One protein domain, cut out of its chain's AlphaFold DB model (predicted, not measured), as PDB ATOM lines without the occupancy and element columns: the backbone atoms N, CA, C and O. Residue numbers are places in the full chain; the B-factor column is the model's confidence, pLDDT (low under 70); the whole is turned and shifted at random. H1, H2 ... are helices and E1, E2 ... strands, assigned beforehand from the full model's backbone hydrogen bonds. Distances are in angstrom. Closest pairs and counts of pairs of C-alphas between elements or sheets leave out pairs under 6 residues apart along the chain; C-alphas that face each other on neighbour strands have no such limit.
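AT A GLANCE: This is residues 8 to 105 of the 264 residues of the protein "MOSC domain-containing protein" of Actinobacteria bacterium (UniProt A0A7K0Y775). Four sides of helix stand round a shared core as a compact bundle: H1 and H2, one after the other, make one side, and H4, H3 and H5 make the other three in turn. The short strand E1 lies at one end, where H1 begins. The printed part has 98 residues, with one named strand and five named helices in the order E1, H1, H2, H3, H4, H5, and is mostly helix. It is compact, with a radius of gyration of the C-alphas of 12.9 A and spans of 35 by 28 by 18 A.

HOW THE PARTS SIT: Residues 8 to 9 pair antiparallel with residues 12 to 13 of E1, residues 12 to 14, which pairs with no named strand. E1 and H1, residues 16 to 23, meet only through their link, as do H1 and H2, residues 26 to 34. The hub is H4, residues 68 to 82. H2 touches it at a shallow tilt of 18 degrees, opposite ways, the closest C-alphas being those of Asp 27 and Phe 72, 5.2 A apart. H3, residues 41 to 58, touches H4 the same way at a shallow 13 degrees, closest at the C-alphas of Gly 58 and Leu 79, 6.4 A. H3 touches H5, residues 88 to 104, opposite ways at a shallow 7 degrees, closest at the C-alphas of Leu 57 and Gln 90, 6.0 A. With residues 91 to 95 alone, H5 touches H1 at a steep 44 degrees, closest at the C-alphas of Ile 23 and Leu 95, 7.2 A. H1 and H3 are apart. Every O i to N i+4 pair is within hydrogen-bond range in H1, H2, H3 and H4, and 11 of 13 in H5.

IN THESE COORDINATES: E1 begins at C-alpha 12 (184.154, 217.535, 200.728). H3 is 25.6 A long, H4 20.8 A and H5 25.3 A, ending at C-alpha 104 (174.159, 223.113, 184.851).

THE WHOLE: The C-alphas farthest apart, of His 38 and Glu 85, are 36.9 A apart. The printed part has no cut, no link is long, and no printed residue is under 70 in pLDDT.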
ATOM      1  N   THR A   8     183.979 210.639 200.649       93.12
ATOM      2  CA  THR A   8     184.673 211.832 200.143       93.12
ATOM      3  C   THR A   8     184.281 212.065 198.694       93.12
ATOM      4  O   THR A   8     184.361 211.146 197.895       93.12
ATOM      5  N   VAL A   9     183.862 213.285 198.356       92.00
ATOM      6  CA  VAL A   9     183.576 213.705 196.979       92.00
ATOM      7  C   VAL A   9     184.352 214.986 196.712       92.00
ATOM      8  O   VAL A   9     184.089 216.022 197.329       92.00
ATOM      9  N   GLY A  10     185.343 214.910 195.822       87.25
ATOM     10  CA  GLY A  10     186.282 216.008 195.597       87.25
ATOM     11  C   GLY A  10     186.937 216.451 196.911       87.25
ATOM     12  O   GLY A  10     187.613 215.666 197.568       87.25
ATOM     13  N   ASN A  11     186.693 217.701 197.312       86.25
ATOM     14  CA  ASN A  11     187.243 218.292 198.538       86.25
ATOM     15  C   ASN A  11     186.294 218.238 199.750       86.25
ATOM     16  O   ASN A  11     186.620 218.787 200.805       86.25
ATOM     17  N   TYR A  12     185.115 217.621 199.629       89.00
ATOM     18  CA  TYR A  12     184.154 217.535 200.728       89.00
ATOM     19  C   TYR A  12     184.042 216.119 201.276       89.00
ATOM     20  O   TYR A  12     183.947 215.142 200.539       89.00
ATOM     21  N   ILE A  13     183.982 216.033 202.602       90.94
ATOM     22  CA  ILE A  13     183.812 214.783 203.336       90.94
ATOM     23  C   ILE A  13     182.397 214.752 203.907       90.94
ATOM     24  O   ILE A  13     182.082 215.458 204.871       90.94
ATOM     25  N   TYR A  14     181.553 213.915 203.316       90.94
ATOM     26  CA  TYR A  14     180.222 213.604 203.808       90.94
ATOM     27  C   TYR A  14     180.294 212.695 205.025       90.94
ATOM     28  O   TYR A  14     180.952 211.654 205.006       90.94
ATOM     29  N   THR A  15     179.520 213.014 206.062       90.00
ATOM     30  CA  THR A  15     179.140 211.981 207.031       90.00
ATOM     31  C   THR A  15     178.240 210.952 206.340       90.00
ATOM     32  O   THR A  15     177.545 211.276 205.372       90.00
ATOM     33  N   ALA A  16     178.184 209.719 206.850       88.25
ATOM     34  CA  ALA A  16     177.290 208.697 206.297       88.25
ATOM     35  C   ALA A  16     175.816 209.148 206.271       88.25
ATOM     36  O   ALA A  16     175.077 208.823 205.338       88.25
ATOM     37  N   GLN A  17     175.403 209.928 207.276       88.19
ATOM     38  CA  GLN A  17     174.062 210.497 207.351       88.19
ATOM     39  C   GLN A  17     173.838 211.569 206.273       88.19
ATOM     40  O   GLN A  17     172.782 211.582 205.641       88.19
ATOM     41  N   ASP A  18     174.807 212.458 206.050       88.62
ATOM     42  CA  ASP A  18     174.682 213.541 205.068       88.62
ATOM     43  C   ASP A  18     174.682 213.008 203.632       88.62
ATOM     44  O   ASP A  18     173.913 213.499 202.803       88.62
ATOM     45  N   ALA A  19     175.479 211.971 203.353       92.50
ATOM     46  CA  ALA A  19     175.465 211.262 202.073       92.50
ATOM     47  C   ALA A  19     174.067 210.693 201.782       92.50
ATOM     48  O   ALA A  19     173.465 211.002 200.752       92.50
ATOM     49  N   GLN A  20     173.495 209.953 202.740       93.25
ATOM     50  CA  GLN A  20     172.164 209.364 202.597       93.25
ATOM     51  C   GLN A  20     171.088 210.427 202.388       93.25
ATOM     52  O   GLN A  20     170.248 210.304 201.499       93.25
ATOM     53  N   LYS A  21     171.111 211.482 203.207       91.00
ATOM     54  CA  LYS A  21     170.128 212.566 203.126       91.00
ATOM     55  C   LYS A  21     170.241 213.358 201.829       91.00
ATOM     56  O   LYS A  21     169.228 213.852 201.362       91.00
ATOM     57  N   THR A  22     171.438 213.482 201.255       92.25
ATOM     58  CA  THR A  22     171.619 214.143 199.955       92.25
ATOM     59  C   THR A  22     170.977 213.319 198.841       92.25
ATOM     60  O   THR A  22     170.179 213.860 198.085       92.25
ATOM     61  N   ILE A  23     171.215 212.002 198.804       95.12
ATOM     62  CA  ILE A  23     170.559 211.111 197.828       95.12
ATOM     63  C   ILE A  23     169.036 211.099 198.015       95.12
ATOM     64  O   ILE A  23     168.290 211.105 197.043       95.12
ATOM     65  N   ALA A  24     168.555 211.148 199.258       95.06
ATOM     66  CA  ALA A  24     167.123 211.191 199.550       95.06
ATOM     67  C   ALA A  24     166.425 212.504 199.144       95.06
ATOM     68  O   ALA A  24     165.208 212.598 199.283       95.06
ATOM     69  N   LYS A  25     167.174 213.515 198.688       93.44
ATOM     70  CA  LYS A  25     166.668 214.855 198.355       93.44
ATOM     71  C   LYS A  25     166.797 215.207 196.873       93.44
ATOM     72  O   LYS A  25     166.535 216.345 196.517       93.44
ATOM     73  N   LEU A  26     167.174 214.259 196.015       95.00
ATOM     74  CA  LEU A  26     167.341 214.515 194.579       95.00
ATOM     75  C   LEU A  26     166.056 215.040 193.923       95.00
ATOM     76  O   LEU A  26     166.122 216.026 193.197       95.00
ATOM     77  N   ASP A  27     164.911 214.419 194.224       96.12
ATOM     78  CA  ASP A  27     163.579 214.850 193.764       96.12
ATOM     79  C   ASP A  27     163.258 216.287 194.204       96.12
ATOM     80  O   ASP A  27     162.960 217.145 193.389       96.12
ATOM     81  N   GLU A  28     163.447 216.591 195.489       94.06
ATOM     82  CA  GLU A  28     163.178 217.921 196.053       94.06
ATOM     83  C   GLU A  28     164.095 219.005 195.476       94.06
ATOM     84  O   GLU A  28     163.658 220.115 195.178       94.06
ATOM     85  N   ILE A  29     165.383 218.701 195.283       93.00
ATOM     86  CA  ILE A  29     166.307 219.642 194.641       93.00
ATOM     87  C   ILE A  29     165.868 219.885 193.192       93.00
ATOM     88  O   ILE A  29     165.897 221.030 192.745       93.00
ATOM     89  N   TRP A  30     165.439 218.845 192.471       94.38
ATOM     90  CA  TRP A  30     164.879 218.989 191.128       94.38
ATOM     91  C   TRP A  30     163.637 219.889 191.121       94.38
ATOM     92  O   TRP A  30     163.631 220.880 190.394       94.38
ATOM     93  N   GLU A  31     162.650 219.623 191.979       94.19
ATOM     94  CA  GLU A  31     161.431 220.437 192.112       94.19
ATOM     95  C   GLU A  31     161.750 221.919 192.364       94.19
ATOM     96  O   GLU A  31     161.141 222.810 191.774       94.19
ATOM     97  N   HIS A  32     162.767 222.217 193.176       93.81
ATOM     98  CA  HIS A  32     163.200 223.598 193.389       93.81
ATOM     99  C   HIS A  32     163.793 224.261 192.137       93.81
ATOM    100  O   HIS A  32     163.611 225.466 191.951       93.81
ATOM    101  N   HIS A  33     164.489 223.514 191.278       91.62
ATOM    102  CA  HIS A  33     165.008 224.046 190.014       91.62
ATOM    103  C   HIS A  33     163.908 224.264 188.973       91.62
ATOM    104  O   HIS A  33     164.034 225.159 188.135       91.62
ATOM    105  N   THR A  34     162.831 223.479 189.025       90.94
ATOM    106  CA  THR A  34     161.711 223.584 188.082       90.94
ATOM    107  C   THR A  34     160.614 224.547 188.540       90.94
ATOM    108  O   THR A  34     159.838 225.018 187.708       90.94
ATOM    109  N   HIS A  35     160.586 224.911 189.828       90.44
ATOM    110  CA  HIS A  35     159.604 225.828 190.417       90.44
ATOM    111  C   HIS A  35     159.491 227.153 189.649       90.44
ATOM    112  O   HIS A  35     160.465 227.911 189.525       90.44
ATOM    113  N   ASP A  36     158.286 227.433 189.141       85.19
ATOM    114  CA  ASP A  36     157.929 228.606 188.330       85.19
ATOM    115  C   ASP A  36     158.975 228.957 187.258       85.19
ATOM    116  O   ASP A  36     159.310 230.126 187.041       85.19
ATOM    117  N   SER A  37     159.552 227.935 186.622       80.25
ATOM    118  CA  SER A  37     160.633 228.095 185.652       80.25
ATOM    119  C   SER A  37     160.257 227.476 184.310       80.25
ATOM    120  O   SER A  37     159.729 226.369 184.234       80.25
ATOM    121  N   HIS A  38     160.551 228.188 183.221       80.25
ATOM    122  CA  HIS A  38     160.508 227.600 181.886       80.25
ATOM    123  C   HIS A  38     161.780 226.780 181.667       80.25
ATOM    124  O   HIS A  38     162.881 227.319 181.779       80.25
ATOM    125  N   ILE A  39     161.629 225.491 181.358       77.88
ATOM    126  CA  ILE A  39     162.755 224.575 181.151       77.88
ATOM    127  C   ILE A  39     162.970 224.379 179.646       77.88
ATOM    128  O   ILE A  39     162.105 223.795 178.993       77.88
ATOM    129  N   PRO A  40     164.108 224.821 179.084       79.50
ATOM    130  CA  PRO A  40     164.424 224.585 177.679       79.50
ATOM    131  C   PRO A  40     164.598 223.090 177.366       79.50
ATOM    132  O   PRO A  40     165.084 222.322 178.198       79.50
ATOM    133  N   ASP A  41     164.320 222.675 176.128       81.50
ATOM    134  CA  ASP A  41     164.437 221.265 175.714       81.50
ATOM    135  C   ASP A  41     165.829 220.663 175.960       81.50
ATOM    136  O   ASP A  41     165.952 219.506 176.373       81.50
ATOM    137  N   GLY A  42     166.890 221.455 175.762       81.44
ATOM    138  CA  GLY A  42     168.272 221.025 175.996       81.44
ATOM    139  C   GLY A  42     168.532 220.602 177.445       81.44
ATOM    140  O   GLY A  42     169.260 219.643 177.697       81.44
ATOM    141  N   TRP A  43     167.867 221.241 178.405       85.06
ATOM    142  CA  TRP A  43     167.935 220.828 179.801       85.06
ATOM    143  C   TRP A  43     167.176 219.558 180.089       85.06
ATOM    144  O   TRP A  43     167.674 218.713 180.824       85.06
ATOM    145  N   LEU A  44     165.985 219.400 179.511       89.81
ATOM    146  CA  LEU A  44     165.239 218.157 179.663       89.81
ATOM    147  C   LEU A  44     166.044 216.982 179.091       89.81
ATOM    148  O   LEU A  44     166.014 215.889 179.648       89.81
ATOM    149  N   ALA A  45     166.806 217.190 178.013       90.94
ATOM    150  CA  ALA A  45     167.748 216.191 177.510       90.94
ATOM    151  C   ALA A  45     168.872 215.889 178.520       90.94
ATOM    152  O   ALA A  45     169.117 214.718 178.819       90.94
ATOM    153  N   GLY A  46     169.500 216.919 179.098       92.44
ATOM    154  CA  GLY A  46     170.506 216.759 180.155       92.44
ATOM    155  C   GLY A  46     169.971 216.019 181.387       92.44
ATOM    156  O   GLY A  46     170.606 215.088 181.876       92.44
ATOM    157  N   ALA A  47     168.761 216.360 181.830       94.56
ATOM    158  CA  ALA A  47     168.068 215.725 182.946       94.56
ATOM    159  C   ALA A  47     167.783 214.240 182.685       94.56
ATOM    160  O   ALA A  47     168.026 213.397 183.546       94.56
ATOM    161  N   ARG A  48     167.344 213.885 181.471       96.50
ATOM    162  CA  ARG A  48     167.183 212.480 181.056       96.50
ATOM    163  C   ARG A  48     168.512 211.722 181.070       96.50
ATOM    164  O   ARG A  48     168.550 210.582 181.532       96.50
ATOM    165  N   GLY A  49     169.594 212.356 180.612       97.12
ATOM    166  CA  GLY A  49     170.947 211.800 180.687       97.12
ATOM    167  C   GLY A  49     171.392 211.544 182.130       97.12
ATOM    168  O   GLY A  49     171.842 210.445 182.446       97.12
ATOM    169  N   PHE A  50     171.173 212.516 183.017       97.50
ATOM    170  CA  PHE A  50     171.436 212.380 184.450       97.50
ATOM    171  C   PHE A  50     170.639 211.229 185.079       97.50
ATOM    172  O   PHE A  50     171.209 210.393 185.775       97.50
ATOM    173  N   LEU A  51     169.339 211.118 184.795       98.44
ATOM    174  CA  LEU A  51     168.495 210.028 185.302       98.44
ATOM    175  C   LEU A  51     168.993 208.644 184.847       98.44
ATOM    176  O   LEU A  51     168.986 207.692 185.636       98.44
ATOM    177  N   ALA A  52     169.447 208.528 183.596       98.56
ATOM    178  CA  ALA A  52     170.034 207.301 183.061       98.56
ATOM    179  C   ALA A  52     171.359 206.945 183.754       98.56
ATOM    180  O   ALA A  52     171.539 205.804 184.189       98.56
ATOM    181  N   GLU A  53     172.252 207.922 183.920       98.62
ATOM    182  CA  GLU A  53     173.521 207.759 184.633       98.62
ATOM    183  C   GLU A  53     173.295 207.331 186.088       98.62
ATOM    184  O   GLU A  53     173.831 206.314 186.524       98.62
ATOM    185  N   MET A  54     172.437 208.041 186.821       98.50
ATOM    186  CA  MET A  54     172.131 207.736 188.221       98.50
ATOM    187  C   MET A  54     171.515 206.345 188.387       98.50
ATOM    188  O   MET A  54     171.839 205.633 189.341       98.50
ATOM    189  N   SER A  55     170.663 205.924 187.446       98.69
ATOM    190  CA  SER A  55     170.090 204.574 187.454       98.69
ATOM    191  C   SER A  55     171.167 203.504 187.282       98.69
ATOM    192  O   SER A  55     171.169 202.503 188.001       98.69
ATOM    193  N   SER A  56     172.111 203.743 186.367       98.69
ATOM    194  CA  SER A  56     173.252 202.860 186.122       98.69
ATOM    195  C   SER A  56     174.176 202.776 187.341       98.69
ATOM    196  O   SER A  56     174.418 201.678 187.843       98.69
ATOM    197  N   LEU A  57     174.609 203.920 187.883       98.50
ATOM    198  CA  LEU A  57     175.476 204.000 189.066       98.50
ATOM    199  C   LEU A  57     174.841 203.330 190.294       98.50
ATOM    200  O   LEU A  57     175.501 202.594 191.032       98.50
ATOM    201  N   GLY A  58     173.538 203.545 190.495       98.06
ATOM    202  CA  GLY A  58     172.774 202.934 191.580       98.06
ATOM    203  C   GLY A  58     172.450 201.454 191.370       98.06
ATOM    204  O   GLY A  58     171.979 200.799 192.301       98.06
ATOM    205  N   GLY A  59     172.671 200.903 190.173       98.06
ATOM    206  CA  GLY A  59     172.260 199.541 189.834       98.06
ATOM    207  C   GLY A  59     170.753 199.331 190.020       98.06
ATOM    208  O   GLY A  59     170.328 198.328 190.612       98.06
ATOM    209  N   ILE A  60     169.953 200.307 189.588       98.38
ATOM    210  CA  ILE A  60     168.487 200.281 189.622       98.38
ATOM    211  C   ILE A  60     167.917 200.351 188.205       98.38
ATOM    212  O   ILE A  60     168.577 200.779 187.258       98.38
ATOM    213  N   LYS A  61     166.665 199.918 188.051       98.19
ATOM    214  CA  LYS A  61     165.953 200.032 186.778       98.19
ATOM    215  C   LYS A  61     165.736 201.511 186.441       98.19
ATOM    216  O   LYS A  61     165.212 202.248 187.273       98.19
ATOM    217  N   LEU A  62     166.077 201.901 185.212       98.56
ATOM    218  CA  LEU A  62     165.782 203.228 184.676       98.56
ATOM    219  C   LEU A  62     164.258 203.468 184.671       98.56
ATOM    220  O   LEU A  62     163.531 202.652 184.088       98.56
ATOM    221  N   PRO A  63     163.750 204.531 185.327       98.06
ATOM    222  CA  PRO A  63     162.342 204.909 185.233       98.06
ATOM    223  C   PRO A  63     161.956 205.344 183.810       98.06
ATOM    224  O   PRO A  63     162.815 205.618 182.974       98.06
ATOM    225  N   SER A  64     160.648 205.433 183.537       97.69
ATOM    226  CA  SER A  64     160.174 206.076 182.303       97.69
ATOM    227  C   SER A  64     160.665 207.523 182.254       97.69
ATOM    228  O   SER A  64     160.583 208.227 183.256       97.69
ATOM    229  N   LEU A  65     161.163 207.953 181.093       97.00
ATOM    230  CA  LEU A  65     161.714 209.294 180.865       97.00
ATOM    231  C   LEU A  65     160.750 210.225 180.107       97.00
ATOM    232  O   LEU A  65     161.141 211.327 179.713       97.00
ATOM    233  N   GLU A  66     159.509 209.780 179.882       94.69
ATOM    234  CA  GLU A  66     158.462 210.570 179.218       94.69
ATOM    235  C   GLU A  66     158.132 211.835 180.017       94.69
ATOM    236  O   GLU A  66     158.073 212.928 179.457       94.69
ATOM    237  N   ASN A  67     157.999 211.694 181.339       95.12
ATOM    238  CA  ASN A  67     157.827 212.798 182.274       95.12
ATOM    239  C   ASN A  67     159.021 212.835 183.239       95.12
ATOM    240  O   ASN A  67     159.205 211.921 184.044       95.12
ATOM    241  N   VAL A  68     159.845 213.882 183.132       95.00
ATOM    242  CA  VAL A  68     161.107 213.998 183.880       95.00
ATOM    243  C   VAL A  68     160.857 214.154 185.381       95.00
ATOM    244  O   VAL A  68     161.545 213.505 186.161       95.00
ATOM    245  N   ASP A  69     159.832 214.904 185.792       94.94
ATOM    246  CA  ASP A  69     159.494 215.092 187.212       94.94
ATOM    247  C   ASP A  69     159.156 213.749 187.882       94.94
ATOM    248  O   ASP A  69     159.754 213.341 188.878       94.94
ATOM    249  N   SER A  70     158.269 212.973 187.257       97.31
ATOM    250  CA  SER A  70     157.897 211.630 187.719       97.31
ATOM    251  C   SER A  70     159.093 210.673 187.726       97.31
ATOM    252  O   SER A  70     159.171 209.770 188.571       97.31
ATOM    253  N   ALA A  71     160.031 210.858 186.794       98.06
ATOM    254  CA  ALA A  71     161.255 210.078 186.721       98.06
ATOM    255  C   ALA A  71     162.209 210.397 187.884       98.06
ATOM    256  O   ALA A  71     162.725 209.455 188.488       98.06
ATOM    257  N   PHE A  72     162.387 211.671 188.257       98.00
ATOM    258  CA  PHE A  72     163.159 212.073 189.443       98.00
ATOM    259  C   PHE A  72     162.575 211.478 190.722       98.00
ATOM    260  O   PHE A  72     163.315 210.875 191.511       98.00
ATOM    261  N   SER A  73     161.251 211.531 190.879       98.31
ATOM    262  CA  SER A  73     160.593 210.953 192.050       98.31
ATOM    263  C   SER A  73     160.780 209.440 192.127       98.31
ATOM    264  O   SER A  73     161.110 208.883 193.180       98.31
ATOM    265  N   SER A  74     160.632 208.755 190.990       98.62
ATOM    266  CA  SER A  74     160.805 207.302 190.897       98.62
ATOM    267  C   SER A  74     162.253 206.875 191.151       98.62
ATOM    268  O   SER A  74     162.492 205.945 191.928       98.62
ATOM    269  N   LEU A  75     163.220 207.576 190.549       98.69
ATOM    270  CA  LEU A  75     164.651 207.353 190.753       98.69
ATOM    271  C   LEU A  75     165.016 207.521 192.232       98.69
ATOM    272  O   LEU A  75     165.629 206.634 192.824       98.69
ATOM    273  N   THR A  76     164.614 208.640 192.838       98.50
ATOM    274  CA  THR A  76     164.946 208.973 194.229       98.50
ATOM    275  C   THR A  76     164.414 207.908 195.183       98.50
ATOM    276  O   THR A  76     165.166 207.388 196.009       98.50
ATOM    277  N   LYS A  77     163.147 207.501 195.024       98.50
ATOM    278  CA  LYS A  77     162.541 206.417 195.818       98.50
ATOM    279  C   LYS A  77     163.313 205.103 195.680       98.50
ATOM    280  O   LYS A  77     163.586 204.449 196.688       98.50
ATOM    281  N   ALA A  78     163.702 204.731 194.460       98.50
ATOM    282  CA  ALA A  78     164.454 203.504 194.202       98.50
ATOM    283  C   ALA A  78     165.866 203.535 194.820       98.50
ATOM    284  O   ALA A  78     166.275 202.564 195.458       98.50
ATOM    285  N   LEU A  79     166.590 204.653 194.696       98.50
ATOM    286  CA  LEU A  79     167.911 204.825 195.311       98.50
ATOM    287  C   LEU A  79     167.834 204.798 196.841       98.50
ATOM    288  O   LEU A  79     168.662 204.152 197.482       98.50
ATOM    289  N   VAL A  80     166.827 205.444 197.438       98.00
ATOM    290  CA  VAL A  80     166.606 205.418 198.893       98.00
ATOM    291  C   VAL A  80     166.330 203.999 199.384       98.00
ATOM    292  O   VAL A  80     166.925 203.579 200.378       98.00
ATOM    293  N   ALA A  81     165.478 203.247 198.682       98.06
ATOM    294  CA  ALA A  81     165.177 201.860 199.028       98.06
ATOM    295  C   ALA A  81     166.432 200.970 198.974       98.06
ATOM    296  O   ALA A  81     166.654 200.163 199.875       98.06
ATOM    297  N   LYS A  82     167.288 201.174 197.964       97.50
ATOM    298  CA  LYS A  82     168.518 200.398 197.750       97.50
ATOM    299  C   LYS A  82     169.726 200.895 198.555       97.50
ATOM    300  O   LYS A  82     170.746 200.217 198.607       97.50
ATOM    301  N   TYR A  83     169.651 202.051 199.219       96.75
ATOM    302  CA  TYR A  83     170.826 202.744 199.779       96.75
ATOM    303  C   TYR A  83     171.710 201.879 200.700       96.75
ATOM    304  O   TYR A  83     172.936 202.019 200.718       96.75
ATOM    305  N   LYS A  84     171.100 200.971 201.473       95.75
ATOM    306  CA  LYS A  84     171.828 200.061 202.378       95.75
ATOM    307  C   LYS A  84     172.669 199.015 201.638       95.75
ATOM    308  O   LYS A  84     173.634 198.526 202.212       95.75
ATOM    309  N   GLU A  85     172.317 198.695 200.398       96.75
ATOM    310  CA  GLU A  85     172.996 197.715 199.540       96.75
ATOM    311  C   GLU A  85     174.059 198.356 198.639       96.75
ATOM    312  O   GLU A  85     174.917 197.653 198.111       96.75
ATOM    313  N   LEU A  86     174.014 199.679 198.447       97.12
ATOM    314  CA  LEU A  86     175.004 200.393 197.641       97.12
ATOM    315  C   LEU A  86     176.385 200.303 198.284       97.12
ATOM    316  O   LEU A  86     176.517 200.462 199.496       97.12
ATOM    317  N   THR A  87     177.416 200.100 197.473       96.81
ATOM    318  CA  THR A  87     178.811 200.190 197.921       96.81
ATOM    319  C   THR A  87     179.238 201.649 198.109       96.81
ATOM    320  O   THR A  87     178.641 202.561 197.534       96.81
ATOM    321  N   ASP A  88     180.289 201.888 198.894       96.19
ATOM    322  CA  ASP A  88     180.804 203.244 199.120       96.19
ATOM    323  C   ASP A  88     181.236 203.943 197.806       96.19
ATOM    324  O   ASP A  88     180.816 205.084 197.604       96.19
ATOM    325  N   PRO A  89     181.917 203.276 196.842       97.12
ATOM    326  CA  PRO A  89     182.205 203.869 195.529       97.12
ATOM    327  C   PRO A  89     180.960 204.230 194.706       97.12
ATOM    328  O   PRO A  89     180.963 205.219 193.972       97.12
ATOM    329  N   GLN A  90     179.869 203.462 194.820       97.88
ATOM    330  CA  GLN A  90     178.609 203.815 194.154       97.88
ATOM    331  C   GLN A  90     177.996 205.073 194.765       97.88
ATOM    332  O   GLN A  90     177.509 205.932 194.037       97.88
ATOM    333  N   ILE A  91     178.032 205.204 196.092       97.62
ATOM    334  CA  ILE A  91     177.515 206.389 196.788       97.62
ATOM    335  C   ILE A  91     178.339 207.619 196.421       97.62
ATOM    336  O   ILE A  91     177.760 208.651 196.092       97.62
ATOM    337  N   GLU A  92     179.667 207.500 196.425       96.81
ATOM    338  CA  GLU A  92     180.570 208.546 195.944       96.81
ATOM    339  C   GLU A  92     180.208 208.979 194.518       96.81
ATOM    340  O   GLU A  92     179.997 210.165 194.274       96.81
ATOM    341  N   SER A  93     180.041 208.020 193.603       98.06
ATOM    342  CA  SER A  93     179.718 208.301 192.200       98.06
ATOM    343  C   SER A  93     178.357 208.986 192.037       98.06
ATOM    344  O   SER A  93     178.240 209.943 191.276       98.06
ATOM    345  N   LEU A  94     177.329 208.547 192.774       98.12
ATOM    346  CA  LEU A  94     175.998 209.169 192.760       98.12
ATOM    347  C   LEU A  94     176.045 210.622 193.261       98.12
ATOM    348  O   LEU A  94     175.420 211.517 192.684       98.12
ATOM    349  N   LEU A  95     176.795 210.871 194.336       96.19
ATOM    350  CA  LEU A  95     176.980 212.215 194.879       96.19
ATOM    351  C   LEU A  95     177.770 213.101 193.904       96.19
ATOM    352  O   LEU A  95     177.358 214.232 193.649       96.19
ATOM    353  N   ALA A  96     178.846 212.582 193.308       95.31
ATOM    354  CA  ALA A  96     179.651 213.289 192.313       95.31
ATOM    355  C   ALA A  96     178.846 213.636 191.048       95.31
ATOM    356  O   ALA A  96     178.926 214.760 190.553       95.31
ATOM    357  N   ALA A  97     178.017 212.712 190.555       96.62
ATOM    358  CA  ALA A  97     177.114 212.971 189.436       96.62
ATOM    359  C   ALA A  97     176.122 214.096 189.767       96.62
ATOM    360  O   ALA A  97     175.906 214.995 188.954       96.62
ATOM    361  N   SER A  98     175.587 214.111 190.993       94.19
ATOM    362  CA  SER A  98     174.694 215.179 191.464       94.19
ATOM    363  C   SER A  98     175.396 216.541 191.498       94.19
ATOM    364  O   SER A  98     174.827 217.542 191.070       94.19
ATOM    365  N   TRP A  99     176.651 216.577 191.961       90.50
ATOM    366  CA  TRP A  99     177.478 217.790 191.992       90.50
ATOM    367  C   TRP A  99     177.773 218.347 190.608       90.50
ATOM    368  O   TRP A  99     177.912 219.555 190.464       90.50
ATOM    369  N   ARG A 100     177.884 217.481 189.600       91.12
ATOM    370  CA  ARG A 100     178.103 217.897 188.216       91.12
ATOM    371  C   ARG A 100     176.820 218.381 187.549       91.12
ATOM    372  O   ARG A 100     176.886 219.277 186.721       91.12
ATOM    373  N   PHE A 101     175.678 217.788 187.887       92.19
ATOM    374  CA  PHE A 101     174.416 218.049 187.202       92.19
ATOM    375  C   PHE A 101     173.714 219.330 187.664       92.19
ATOM    376  O   PHE A 101     173.409 220.186 186.844       92.19
ATOM    377  N   PHE A 102     173.461 219.509 188.963       89.88
ATOM    378  CA  PHE A 102     172.661 220.656 189.420       89.88
ATOM    379  C   PHE A 102     173.246 222.045 189.087       89.88
ATOM    380  O   PHE A 102     172.460 222.939 188.783       89.88
ATOM    381  N   PRO A 103     174.574 222.273 189.039       88.00
ATOM    382  CA  PRO A 103     175.101 223.557 188.577       88.00
ATOM    383  C   PRO A 103     174.780 223.866 187.110       88.00
ATOM    384  O   PRO A 103     174.779 225.031 186.734       88.00
ATOM    385  N   THR A 104     174.501 222.868 186.266       85.69
ATOM    386  CA  THR A 104     174.159 223.113 184.851       85.69
ATOM    387  C   THR A 104     172.695 223.523 184.664       85.69
ATOM    388  O   THR A 104     172.245 223.731 183.539       85.69
ATOM    389  N   MET A 105     171.937 223.619 185.761       80.31
ATOM    390  CA  MET A 105     170.488 223.791 185.785       80.31
ATOM    391  C   MET A 105     170.044 225.246 186.038       80.31
ATOM    392  O   MET A 105     169.116 225.465 186.798       80.31
TER     393      MET A 105